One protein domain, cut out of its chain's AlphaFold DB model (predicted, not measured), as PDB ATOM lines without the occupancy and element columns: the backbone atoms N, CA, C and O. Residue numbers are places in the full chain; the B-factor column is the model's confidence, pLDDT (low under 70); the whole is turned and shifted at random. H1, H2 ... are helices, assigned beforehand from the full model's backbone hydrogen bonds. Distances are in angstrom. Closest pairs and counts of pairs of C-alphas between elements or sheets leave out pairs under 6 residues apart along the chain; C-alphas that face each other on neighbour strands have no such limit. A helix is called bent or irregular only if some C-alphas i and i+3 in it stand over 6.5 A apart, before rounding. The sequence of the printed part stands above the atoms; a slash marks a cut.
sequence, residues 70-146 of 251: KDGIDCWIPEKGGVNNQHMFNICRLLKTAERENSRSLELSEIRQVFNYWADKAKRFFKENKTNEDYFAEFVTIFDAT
ATOM      1  N   LYS A  70      79.544 -83.051 -16.799       90.81
ATOM      2  CA  LYS A  70      80.276 -82.044 -17.576       90.81
ATOM      3  C   LYS A  70      79.440 -80.796 -17.869       90.81
ATOM      4  O   LYS A  70      79.909 -79.684 -17.639       90.81
ATOM      5  N   ASP A  71      78.210 -80.977 -18.344       89.12
ATOM      6  CA  ASP A  71      77.325 -79.856 -18.679       89.12
ATOM      7  C   ASP A  71      76.965 -79.040 -17.428       89.12
ATOM      8  O   ASP A  71      76.913 -77.813 -17.473       89.12
ATOM      9  N   GLY A  72      76.823 -79.710 -16.279       92.00
ATOM     10  CA  GLY A  72      76.643 -79.054 -14.987       92.00
ATOM     11  C   GLY A  72      77.868 -78.242 -14.562       92.00
ATOM     12  O   GLY A  72      77.714 -77.133 -14.057       92.00
ATOM     13  N   ILE A  73      79.087 -78.747 -14.792       93.69
ATOM     14  CA  ILE A  73      80.330 -78.010 -14.499       93.69
ATOM     15  C   ILE A  73      80.418 -76.740 -15.354       93.69
ATOM     16  O   ILE A  73      80.820 -75.689 -14.853       93.69
ATOM     17  N   ASP A  74      80.012 -76.820 -16.623       93.94
ATOM     18  CA  ASP A  74      80.042 -75.686 -17.550       93.94
ATOM     19  C   ASP A  74      79.105 -74.538 -17.109       93.94
ATOM     20  O   ASP A  74      79.410 -73.372 -17.363       93.94
ATOM     21  N   CYS A  75      78.031 -74.822 -16.359       93.94
ATOM     22  CA  CYS A  75      77.186 -73.796 -15.729       93.94
ATOM     23  C   CYS A  75      77.883 -73.035 -14.589       93.94
ATOM     24  O   CYS A  75      77.445 -71.948 -14.214       93.94
ATOM     25  N   TRP A  76      78.964 -73.588 -14.036       95.50
ATOM     26  CA  TRP A  76      79.705 -73.018 -12.913       95.50
ATOM     27  C   TRP A  76      81.089 -72.513 -13.328       95.50
ATOM     28  O   TRP A  76      82.010 -72.458 -12.508       95.50
ATOM     29  N   ILE A  77      81.240 -72.029 -14.561       95.25
ATOM     30  CA  ILE A  77      82.402 -71.212 -14.929       95.25
ATOM     31  C   ILE A  77      82.183 -69.776 -14.428       95.25
ATOM     32  O   ILE A  77      81.144 -69.185 -14.715       95.25
ATOM     33  N   PRO A  78      83.118 -69.199 -13.652       94.12
ATOM     34  CA  PRO A  78      82.977 -67.827 -13.183       94.12
ATOM     35  C   PRO A  78      82.975 -66.844 -14.360       94.12
ATOM     36  O   PRO A  78      83.672 -67.046 -15.351       94.12
ATOM     37  N   GLU A  79      82.214 -65.759 -14.228       93.25
ATOM     38  CA  GLU A  79      82.202 -64.637 -15.187       93.25
ATOM     39  C   GLU A  79      82.904 -63.387 -14.634       93.25
ATOM     40  O   GLU A  79      83.159 -62.422 -15.354       93.25
ATOM     41  N   LYS A  80      83.213 -63.390 -13.333       91.88
ATOM     42  CA  LYS A  80      83.882 -62.303 -12.616       91.88
ATOM     43  C   LYS A  80      84.743 -62.858 -11.487       91.88
ATOM     44  O   LYS A  80      84.513 -63.963 -11.002       91.88
ATOM     45  N   GLY A  81      85.712 -62.069 -11.032       90.50
ATOM     46  CA  GLY A  81      86.505 -62.415  -9.856       90.50
ATOM     47  C   GLY A  81      85.654 -62.493  -8.580       90.50
ATOM     48  O   GLY A  81      84.623 -61.833  -8.453       90.50
ATOM     49  N   GLY A  82      86.109 -63.297  -7.617       89.62
ATOM     50  CA  GLY A  82      85.529 -63.357  -6.269       89.62
ATOM     51  C   GLY A  82      84.377 -64.346  -6.069       89.62
ATOM     52  O   GLY A  82      83.942 -64.507  -4.935       89.62
ATOM     53  N   VAL A  83      83.922 -65.047  -7.113       92.56
ATOM     54  CA  VAL A  83      82.872 -66.086  -6.998       92.56
ATOM     55  C   VAL A  83      83.415 -67.521  -7.052       92.56
ATOM     56  O   VAL A  83      82.650 -68.470  -6.919       92.56
ATOM     57  N   ASN A  84      84.735 -67.704  -7.187       92.75
ATOM     58  CA  ASN A  84      85.353 -69.025  -7.374       92.75
ATOM     59  C   ASN A  84      84.944 -70.027  -6.286       92.75
ATOM     60  O   ASN A  84      84.585 -71.145  -6.622       92.75
ATOM     61  N   ASN A  85      84.909 -69.636  -5.008       92.06
ATOM     62  CA  ASN A  85      84.555 -70.555  -3.916       92.06
ATOM     63  C   ASN A  85      83.115 -71.068  -4.024       92.06
ATOM     64  O   ASN A  85      82.871 -72.252  -3.814       92.06
ATOM     65  N   GLN A  86      82.172 -70.197  -4.391       92.56
ATOM     66  CA  GLN A  86      80.777 -70.586  -4.602       92.56
ATOM     67  C   GLN A  86      80.657 -71.572  -5.771       92.56
ATOM     68  O   GLN A  86      79.963 -72.581  -5.674       92.56
ATOM     69  N   HIS A  87      81.370 -71.305  -6.864       95.75
ATOM     70  CA  HIS A  87      81.388 -72.177  -8.035       95.75
ATOM     71  C   HIS A  87      82.045 -73.533  -7.726       95.75
ATOM     72  O   HIS A  87      81.471 -74.571  -8.044       95.75
ATOM     73  N   MET A  88      83.189 -73.537  -7.030       96.62
ATOM     74  CA  MET A  88      83.855 -74.757  -6.558       96.62
ATOM     75  C   MET A  88      82.931 -75.584  -5.661       96.62
ATOM     76  O   MET A  88      82.828 -76.792  -5.854       96.62
ATOM     77  N   PHE A  89      82.196 -74.948  -4.743       95.38
ATOM     78  CA  PHE A  89      81.211 -75.632  -3.904       95.38
ATOM     79  C   PHE A  89      80.105 -76.305  -4.724       95.38
ATOM     80  O   PHE A  89      79.802 -77.476  -4.501       95.38
ATOM     81  N   ASN A  90      79.534 -75.611  -5.710       95.19
ATOM     82  CA  ASN A  90      78.498 -76.199  -6.560       95.19
ATOM     83  C   ASN A  90      79.025 -77.358  -7.413       95.19
ATOM     84  O   ASN A  90      78.331 -78.360  -7.576       95.19
ATOM     85  N   ILE A  91      80.267 -77.275  -7.887       96.38
ATOM     86  CA  ILE A  91      80.922 -78.383  -8.587       96.38
ATOM     87  C   ILE A  91      81.158 -79.564  -7.641       96.38
ATOM     88  O   ILE A  91      80.877 -80.699  -8.011       96.38
ATOM     89  N   CYS A  92      81.591 -79.323  -6.403       96.56
ATOM     90  CA  CYS A  92      81.729 -80.384  -5.402       96.56
ATOM     91  C   CYS A  92      80.393 -81.095  -5.140       96.56
ATOM     92  O   CYS A  92      80.359 -82.315  -5.009       96.56
ATOM     93  N   ARG A  93      79.268 -80.366  -5.146       95.25
ATOM     94  CA  ARG A  93      77.929 -80.970  -5.048       95.25
ATOM     95  C   ARG A  93      77.569 -81.827  -6.264       95.25
ATOM     96  O   ARG A  93      76.958 -82.877  -6.086       95.25
ATOM     97  N   LEU A  94      77.960 -81.420  -7.474       95.06
ATOM     98  CA  LEU A  94      77.819 -82.258  -8.675       95.06
ATOM     99  C   LEU A  94      78.660 -83.535  -8.563       95.06
ATOM    100  O   LEU A  94      78.196 -84.614  -8.921       95.06
ATOM    101  N   LEU A  95      79.866 -83.441  -7.998       95.12
ATOM    102  CA  LEU A  95      80.692 -84.617  -7.731       95.12
ATOM    103  C   LEU A  95      80.051 -85.553  -6.699       95.12
ATOM    104  O   LEU A  95      80.079 -86.764  -6.896       95.12
ATOM    105  N   LYS A  96      79.391 -85.022  -5.661       94.38
ATOM    106  CA  LYS A  96      78.593 -85.841  -4.731       94.38
ATOM    107  C   LYS A  96      77.400 -86.522  -5.409       94.38
ATOM    108  O   LYS A  96      77.095 -87.668  -5.084       94.38
ATOM    109  N   THR A  97      76.758 -85.869  -6.382       92.25
ATOM    110  CA  THR A  97      75.749 -86.523  -7.235       92.25
ATOM    111  C   THR A  97      76.361 -87.708  -7.985       92.25
ATOM    112  O   THR A  97      75.797 -88.801  -7.950       92.25
ATOM    113  N   ALA A  98      77.543 -87.531  -8.582       92.38
ATOM    114  CA  ALA A  98      78.233 -88.603  -9.294       92.38
ATOM    115  C   ALA A  98      78.647 -89.764  -8.368       92.38
ATOM    116  O   ALA A  98      78.455 -90.920  -8.744       92.38
ATOM    117  N   GLU A  99      79.156 -89.494  -7.159       93.00
ATOM    118  CA  GLU A  99      79.456 -90.540  -6.161       93.00
ATOM    119  C   GLU A  99      78.220 -91.390  -5.845       93.00
ATOM    120  O   GLU A  99      78.276 -92.621  -5.855       93.00
ATOM    121  N   ARG A 100      77.078 -90.728  -5.619       91.31
ATOM    122  CA  ARG A 100      75.799 -91.381  -5.320       91.31
ATOM    123  C   ARG A 100      75.312 -92.243  -6.483       91.31
ATOM    124  O   ARG A 100      74.955 -93.398  -6.275       91.31
ATOM    125  N   GLU A 101      75.304 -91.704  -7.700       90.06
ATOM    126  CA  GLU A 101      74.836 -92.418  -8.896       90.06
ATOM    127  C   GLU A 101      75.702 -93.636  -9.227       90.06
ATOM    128  O   GLU A 101      75.184 -94.675  -9.631       90.06
ATOM    129  N   ASN A 102      77.012 -93.536  -8.997       89.25
ATOM    130  CA  ASN A 102      77.951 -94.633  -9.223       89.25
ATOM    131  C   ASN A 102      78.111 -95.552  -8.002       89.25
ATOM    132  O   ASN A 102      78.829 -96.548  -8.085       89.25
ATOM    133  N   SER A 103      77.460 -95.234  -6.876       91.31
ATOM    134  CA  SER A 103      77.554 -95.972  -5.608       91.31
ATOM    135  C   SER A 103      79.000 -96.220  -5.147       91.31
ATOM    136  O   SER A 103      79.317 -97.283  -4.612       91.31
ATOM    137  N   ARG A 104      79.891 -95.244  -5.361       93.31
ATOM    138  CA  ARG A 104      81.298 -95.295  -4.937       93.31
ATOM    139  C   ARG A 104      81.837 -93.904  -4.636       93.31
ATOM    140  O   ARG A 104      81.354 -92.922  -5.194       93.31
ATOM    141  N   SER A 105      82.885 -93.837  -3.825       93.19
ATOM    142  CA  SER A 105      83.660 -92.608  -3.665       93.19
ATOM    143  C   SER A 105      84.514 -92.324  -4.903       93.19
ATOM    144  O   SER A 105      84.939 -93.250  -5.607       93.19
ATOM    145  N   LEU A 106      84.739 -91.042  -5.181       93.38
ATOM    146  CA  LEU A 106      85.671 -90.597  -6.213       93.38
ATOM    147  C   LEU A 106      87.102 -90.616  -5.676       93.38
ATOM    148  O   LEU A 106      87.362 -90.212  -4.543       93.38
ATOM    149  N   GLU A 107      88.036 -91.047  -6.515       94.25
ATOM    150  CA  GLU A 107      89.463 -91.009  -6.211       94.25
ATOM    151  C   GLU A 107      90.018 -89.585  -6.374       94.25
ATOM    152  O   GLU A 107      89.545 -88.799  -7.200       94.25
ATOM    153  N   LEU A 108      91.096 -89.255  -5.651       94.94
ATOM    154  CA  LEU A 108      91.726 -87.927  -5.725       94.94
ATOM    155  C   LEU A 108      92.152 -87.555  -7.157       94.94
ATOM    156  O   LEU A 108      92.084 -86.391  -7.549       94.94
ATOM    157  N   SER A 109      92.561 -88.541  -7.959       94.06
ATOM    158  CA  SER A 109      92.911 -88.347  -9.368       94.06
ATOM    159  C   SER A 109      91.705 -87.966 -10.235       94.06
ATOM    160  O   SER A 109      91.859 -87.183 -11.171       94.06
ATOM    161  N   GLU A 110      90.508 -88.468  -9.934       93.88
ATOM    162  CA  GLU A 110      89.267 -88.113 -10.635       93.88
ATOM    163  C   GLU A 110      88.807 -86.706 -10.242       93.88
ATOM    164  O   GLU A 110      88.459 -85.894 -11.101       93.88
ATOM    165  N   ILE A 111      88.902 -86.384  -8.948       95.69
ATOM    166  CA  ILE A 111      88.642 -85.042  -8.411       95.69
ATOM    167  C   ILE A 111      89.592 -84.023  -9.063       95.69
ATOM    168  O   ILE A 111      89.150 -82.963  -9.512       95.69
ATOM    169  N   ARG A 112      90.888 -84.355  -9.193       95.75
ATOM    170  CA  ARG A 112      91.889 -83.508  -9.866       95.75
ATOM    171  C   ARG A 112      91.549 -83.262 -11.330       95.75
ATOM    172  O   ARG A 112      91.700 -82.137 -11.794       95.75
ATOM    173  N   GLN A 113      91.084 -84.275 -12.056       94.25
ATOM    174  CA  GLN A 113      90.711 -84.122 -13.466       94.25
ATOM    175  C   GLN A 113      89.535 -83.161 -13.644       94.25
ATOM    176  O   GLN A 113      89.592 -82.263 -14.486       94.25
ATOM    177  N   VAL A 114      88.504 -83.290 -12.805       95.25
ATOM    178  CA  VAL A 114      87.361 -82.367 -12.800       95.25
ATOM    179  C   VAL A 114      87.812 -80.945 -12.484       95.25
ATOM    180  O   VAL A 114      87.421 -79.999 -13.174       95.25
ATOM    181  N   PHE A 115      88.659 -80.791 -11.466       96.81
ATOM    182  CA  PHE A 115      89.204 -79.492 -11.104       96.81
ATOM    183  C   PHE A 115      90.016 -78.881 -12.246       96.81
ATOM    184  O   PHE A 115      89.784 -77.725 -12.572       96.81
ATOM    185  N   ASN A 116      90.923 -79.633 -12.875       96.00
ATOM    186  CA  ASN A 116      91.747 -79.132 -13.976       96.00
ATOM    187  C   ASN A 116      90.868 -78.626 -15.129       96.00
ATOM    188  O   ASN A 116      91.049 -77.499 -15.587       96.00
ATOM    189  N   TYR A 117      89.847 -79.401 -15.514       95.12
ATOM    190  CA  TYR A 117      88.888 -78.993 -16.542       95.12
ATOM    191  C   TYR A 117      88.192 -77.666 -16.210       95.12
ATOM    192  O   TYR A 117      88.069 -76.781 -17.062       95.12
ATOM    193  N   TRP A 118      87.726 -77.512 -14.969       96.75
ATOM    194  CA  TRP A 118      87.112 -76.267 -14.521       96.75
ATOM    195  C   TRP A 118      88.128 -75.116 -14.460       96.75
ATOM    196  O   TRP A 118      87.862 -74.015 -14.949       96.75
ATOM    197  N   ALA A 119      89.306 -75.373 -13.891       96.44
ATOM    198  CA  ALA A 119      90.356 -74.396 -13.652       96.44
ATOM    199  C   ALA A 119      90.887 -73.806 -14.958       96.44
ATOM    200  O   ALA A 119      91.082 -72.596 -15.023       96.44
ATOM    201  N   ASP A 120      91.042 -74.605 -16.015       95.94
ATOM    202  CA  ASP A 120      91.488 -74.125 -17.327       95.94
ATOM    203  C   ASP A 120      90.555 -73.050 -17.900       95.94
ATOM    204  O   ASP A 120      91.005 -72.057 -18.479       95.94
ATOM    205  N   LYS A 121      89.248 -73.185 -17.663       95.75
ATOM    206  CA  LYS A 121      88.232 -72.210 -18.090       95.75
ATOM    207  C   LYS A 121      88.097 -71.032 -17.124       95.75
ATOM    208  O   LYS A 121      87.810 -69.907 -17.542       95.75
ATOM    209  N   ALA A 122      88.301 -71.284 -15.833       95.69
ATOM    210  CA  ALA A 122      88.165 -70.305 -14.761       95.69
ATOM    211  C   ALA A 122      89.431 -69.456 -14.535       95.69
ATOM    212  O   ALA A 122      89.348 -68.415 -13.883       95.69
ATOM    213  N   LYS A 123      90.585 -69.852 -15.091       94.50
ATOM    214  CA  LYS A 123      91.922 -69.303 -14.793       94.50
ATOM    215  C   LYS A 123      92.009 -67.779 -14.860       94.50
ATOM    216  O   LYS A 123      92.643 -67.161 -14.014       94.50
ATOM    217  N   ARG A 124      91.333 -67.158 -15.832       94.56
ATOM    218  CA  ARG A 124      91.292 -65.689 -15.999       94.56
ATOM    219  C   ARG A 124      90.626 -64.939 -14.836       94.56
ATOM    220  O   ARG A 124      90.742 -63.723 -14.757       94.56
ATOM    221  N   PHE A 125      89.924 -65.650 -13.958       95.19
ATOM    222  CA  PHE A 125      89.248 -65.116 -12.775       95.19
ATOM    223  C   PHE A 125      89.924 -65.548 -11.466       95.19
ATOM    224  O   PHE A 125      89.374 -65.340 -10.381       95.19
ATOM    225  N   PHE A 126      91.097 -66.180 -11.545       94.44
ATOM    226  CA  PHE A 126      91.895 -66.501 -10.369       94.44
ATOM    227  C   PHE A 126      92.539 -65.232  -9.813       94.44
ATOM    228  O   PHE A 126      92.791 -64.268 -10.535       94.44
ATOM    229  N   LYS A 127      92.790 -65.220  -8.504       93.50
ATOM    230  CA  LYS A 127      93.562 -64.145  -7.882       93.50
ATOM    231  C   LYS A 127      95.025 -64.279  -8.300       93.50
ATOM    232  O   LYS A 127      95.576 -65.371  -8.229       93.50
ATOM    233  N   GLU A 128      95.657 -63.165  -8.665       91.94
ATOM    234  CA  GLU A 128      97.049 -63.131  -9.146       91.94
ATOM    235  C   GLU A 128      98.063 -63.674  -8.127       91.94
ATOM    236  O   GLU A 128      99.120 -64.169  -8.501       91.94
ATOM    237  N   ASN A 129      97.733 -63.613  -6.835       93.94
ATOM    238  CA  ASN A 129      98.591 -64.071  -5.745       93.94
ATOM    239  C   ASN A 129      98.384 -65.544  -5.351       93.94
ATOM    240  O   ASN A 129      98.906 -65.956  -4.316       93.94
ATOM    241  N   LYS A 130      97.594 -66.314  -6.109       94.38
ATOM    242  CA  LYS A 130      97.333 -67.734  -5.845       94.38
ATOM    243  C   LYS A 130      97.710 -68.593  -7.040       94.38
ATOM    244  O   LYS A 130      97.380 -68.284  -8.184       94.38
ATOM    245  N   THR A 131      98.370 -69.705  -6.757       95.44
ATOM    246  CA  THR A 131      98.710 -70.718  -7.752       95.44
ATOM    247  C   THR A 131      97.509 -71.618  -8.047       95.44
ATOM    248  O   THR A 131      96.518 -71.641  -7.319       95.44
ATOM    249  N   ASN A 132      97.595 -72.391  -9.132       94.69
ATOM    250  CA  ASN A 132      96.594 -73.413  -9.442       94.69
ATOM    251  C   ASN A 132      96.503 -74.472  -8.321       94.69
ATOM    252  O   ASN A 132      95.405 -74.906  -7.987       94.69
ATOM    253  N   GLU A 133      97.633 -74.809  -7.693       97.31
ATOM    254  CA  GLU A 133      97.682 -75.783  -6.598       97.31
ATOM    255  C   GLU A 133      97.004 -75.255  -5.324       97.31
ATOM    256  O   GLU A 133      96.290 -76.007  -4.668       97.31
ATOM    257  N   ASP A 134      97.120 -73.954  -5.023       97.12
ATOM    258  CA  ASP A 134      96.385 -73.333  -3.908       97.12
ATOM    259  C   ASP A 134      94.865 -73.467  -4.100       97.12
ATOM    260  O   ASP A 134      94.131 -73.796  -3.168       97.12
ATOM    261  N   TYR A 135      94.385 -73.256  -5.329       96.88
ATOM    262  CA  TYR A 135      92.975 -73.461  -5.664       96.88
ATOM    263  C   TYR A 135      92.569 -74.934  -5.603       96.88
ATOM    264  O   TYR A 135      91.449 -75.228  -5.191       96.88
ATOM    265  N   PHE A 136      93.452 -75.860  -5.984       98.00
ATOM    266  CA  PHE A 136      93.160 -77.287  -5.877       98.00
ATOM    267  C   PHE A 136      93.053 -77.735  -4.413       98.00
ATOM    268  O   PHE A 136      92.120 -78.455  -4.064       98.00
ATOM    269  N   ALA A 137      93.942 -77.257  -3.538       97.62
ATOM    270  CA  ALA A 137      93.869 -77.524  -2.102       97.62
ATOM    271  C   ALA A 137      92.553 -77.007  -1.487       97.62
ATOM    272  O   ALA A 137      91.908 -77.706  -0.699       97.62
ATOM    273  N   GLU A 138      92.107 -75.812  -1.888       97.19
ATOM    274  CA  GLU A 138      90.792 -75.283  -1.504       97.19
ATOM    275  C   GLU A 138      89.649 -76.144  -2.038       97.19
ATOM    276  O   GLU A 138      88.711 -76.441  -1.302       97.19
ATOM    277  N   PHE A 139      89.734 -76.577  -3.293       97.56
ATOM    278  CA  PHE A 139      88.723 -77.417  -3.921       97.56
ATOM    279  C   PHE A 139      88.538 -78.746  -3.179       97.56
ATOM    280  O   PHE A 139      87.406 -79.109  -2.871       97.56
ATOM    281  N   VAL A 140      89.629 -79.436  -2.833       97.69
ATOM    282  CA  VAL A 140      89.580 -80.688  -2.054       97.69
ATOM    283  C   VAL A 140      89.000 -80.444  -0.660       97.69
ATOM    284  O   VAL A 140      88.116 -81.175  -0.228       97.69
ATOM    285  N   THR A 141      89.413 -79.363   0.007       96.75
ATOM    286  CA  THR A 141      88.862 -78.991   1.322       96.75
ATOM    287  C   THR A 141      87.347 -78.767   1.255       96.75
ATOM    288  O   THR A 141      86.606 -79.207   2.133       96.75
ATOM    289  N   ILE A 142      86.871 -78.088   0.207       96.56
ATOM    290  CA  ILE A 142      85.439 -77.881  -0.028       96.56
ATOM    291  C   ILE A 142      84.753 -79.222  -0.306       96.56
ATOM    292  O   ILE A 142      83.711 -79.486   0.285       96.56
ATOM    293  N   PHE A 143      85.336 -80.072  -1.153       96.56
ATOM    294  CA  PHE A 143      84.791 -81.383  -1.496       96.56
ATOM    295  C   PHE A 143      84.591 -82.278  -0.269       96.56
ATOM    296  O   PHE A 143      83.511 -82.852  -0.108       96.56
ATOM    297  N   ASP A 144      85.584 -82.345   0.619       94.81
ATOM    298  CA  ASP A 144      85.516 -83.122   1.861       94.81
ATOM    299  C   ASP A 144      84.450 -82.575   2.823       94.81
ATOM    300  O   ASP A 144      83.792 -83.329   3.544       94.81
ATOM    301  N   ALA A 145      84.231 -81.256   2.814       91.06
ATOM    302  CA  ALA A 145      83.191 -80.608   3.606       91.06
ATOM    303  C   ALA A 145      81.781 -80.739   2.990       91.06
ATOM    304  O   ALA A 145      80.773 -80.608   3.697       91.06
ATOM    305  N   THR A 146      81.671 -80.981   1.681       93.19
ATOM    306  CA  THR A 146      80.390 -81.118   0.981       93.19
ATOM    307  C   THR A 146      79.741 -82.463   1.303       93.19
ATOM    308  O   THR A 146      80.185 -83.513   0.858       93.19
TER     309      THR A 146
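What this domain is: This is residues 70 to 146 of the 251 residues of an uncharacterized protein of Chloroflexi bacterium (UniProt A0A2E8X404). Two long helices, H2 and H3, run side by side in opposite ways with a gap between them, and a third, H4, slants across one side of the pair and packs on both. A short helix, H1, sits on the opposite side of the pair, packed on the middle of H2. The printed part has 77 residues with four named helices, in the order H1, H2, H3, H4, and no named strand; the class is all helix. It is compact, with a radius of gyration of the C-alphas of 11.9 A, and elongated, its C-alphas spanning 38 by 22 by 19 A.

How they stand to each other: H2, residues 84 to 102, is the longest helix. H4, residues 132 to 145, touches H2 at a steep tilt of 55 degrees and runs the same way; the closest C-alphas are those of Cys 92 and Phe 143, 5.1 A apart. H2 touches H4 with residues 88 to 93 alone, and H4 touches H2 with residues 139 to 143 alone. H3, residues 108 to 125, touches H4 with its residues 111 to 119 alone. The closest C-alphas there are those of Phe 115 and Phe 136, 6.9 A apart, and the two helices run opposite ways at a steep tilt of 57 degrees. H2 and H3 are close but not clearly touching, at a shallow tilt of 30 degrees, opposite ways; their closest C-alphas, those of Asn 84 and Phe 125, are 7.7 A apart. H1, residues 70 to 74, touches H2, which takes part with residues 91 to 94 alone; the closest C-alphas, of Ile 73 and Ile 91, are 6.0 A apart. H1 is close to H3 but not clearly touching, with the C-alphas of Ile 73 and Trp 118 closest at 7.0 A. H1 and H4 are apart. Every O i to N i+4 pair is within hydrogen-bond range in H1, H2 and H4, and 11 of 14 are in H3.

Where its parts are: H2 is 26.7 A long from C-alpha 84 at (85.353, -69.025, -7.374) to C-alpha 102 at (77.951, -94.633, -9.223). H3 is 24.0 A long; it has a kink of 49 degrees near residue 119 and is irregular, with C-alphas 121 and 124 lying 7.5 A apart. H4 is 20.0 A long and ends with C-alpha 145 at (83.191, -80.608, 3.606). H1 measures 6.4 A and begins with C-alpha 70 at (80.276, -82.044, -17.576).

The domain as a whole: The two C-alphas farthest apart, those of Ser 103 and Glu 128, are 38.4 A apart. The printed part runs from residue 70 to 146 with no cut. The link from H2 to H3 is tight, those from H1 to H2 and from H3 to H4 are short, and no link is long. The mean pLDDT of the printed part is 94.4, and no printed residue is under 70.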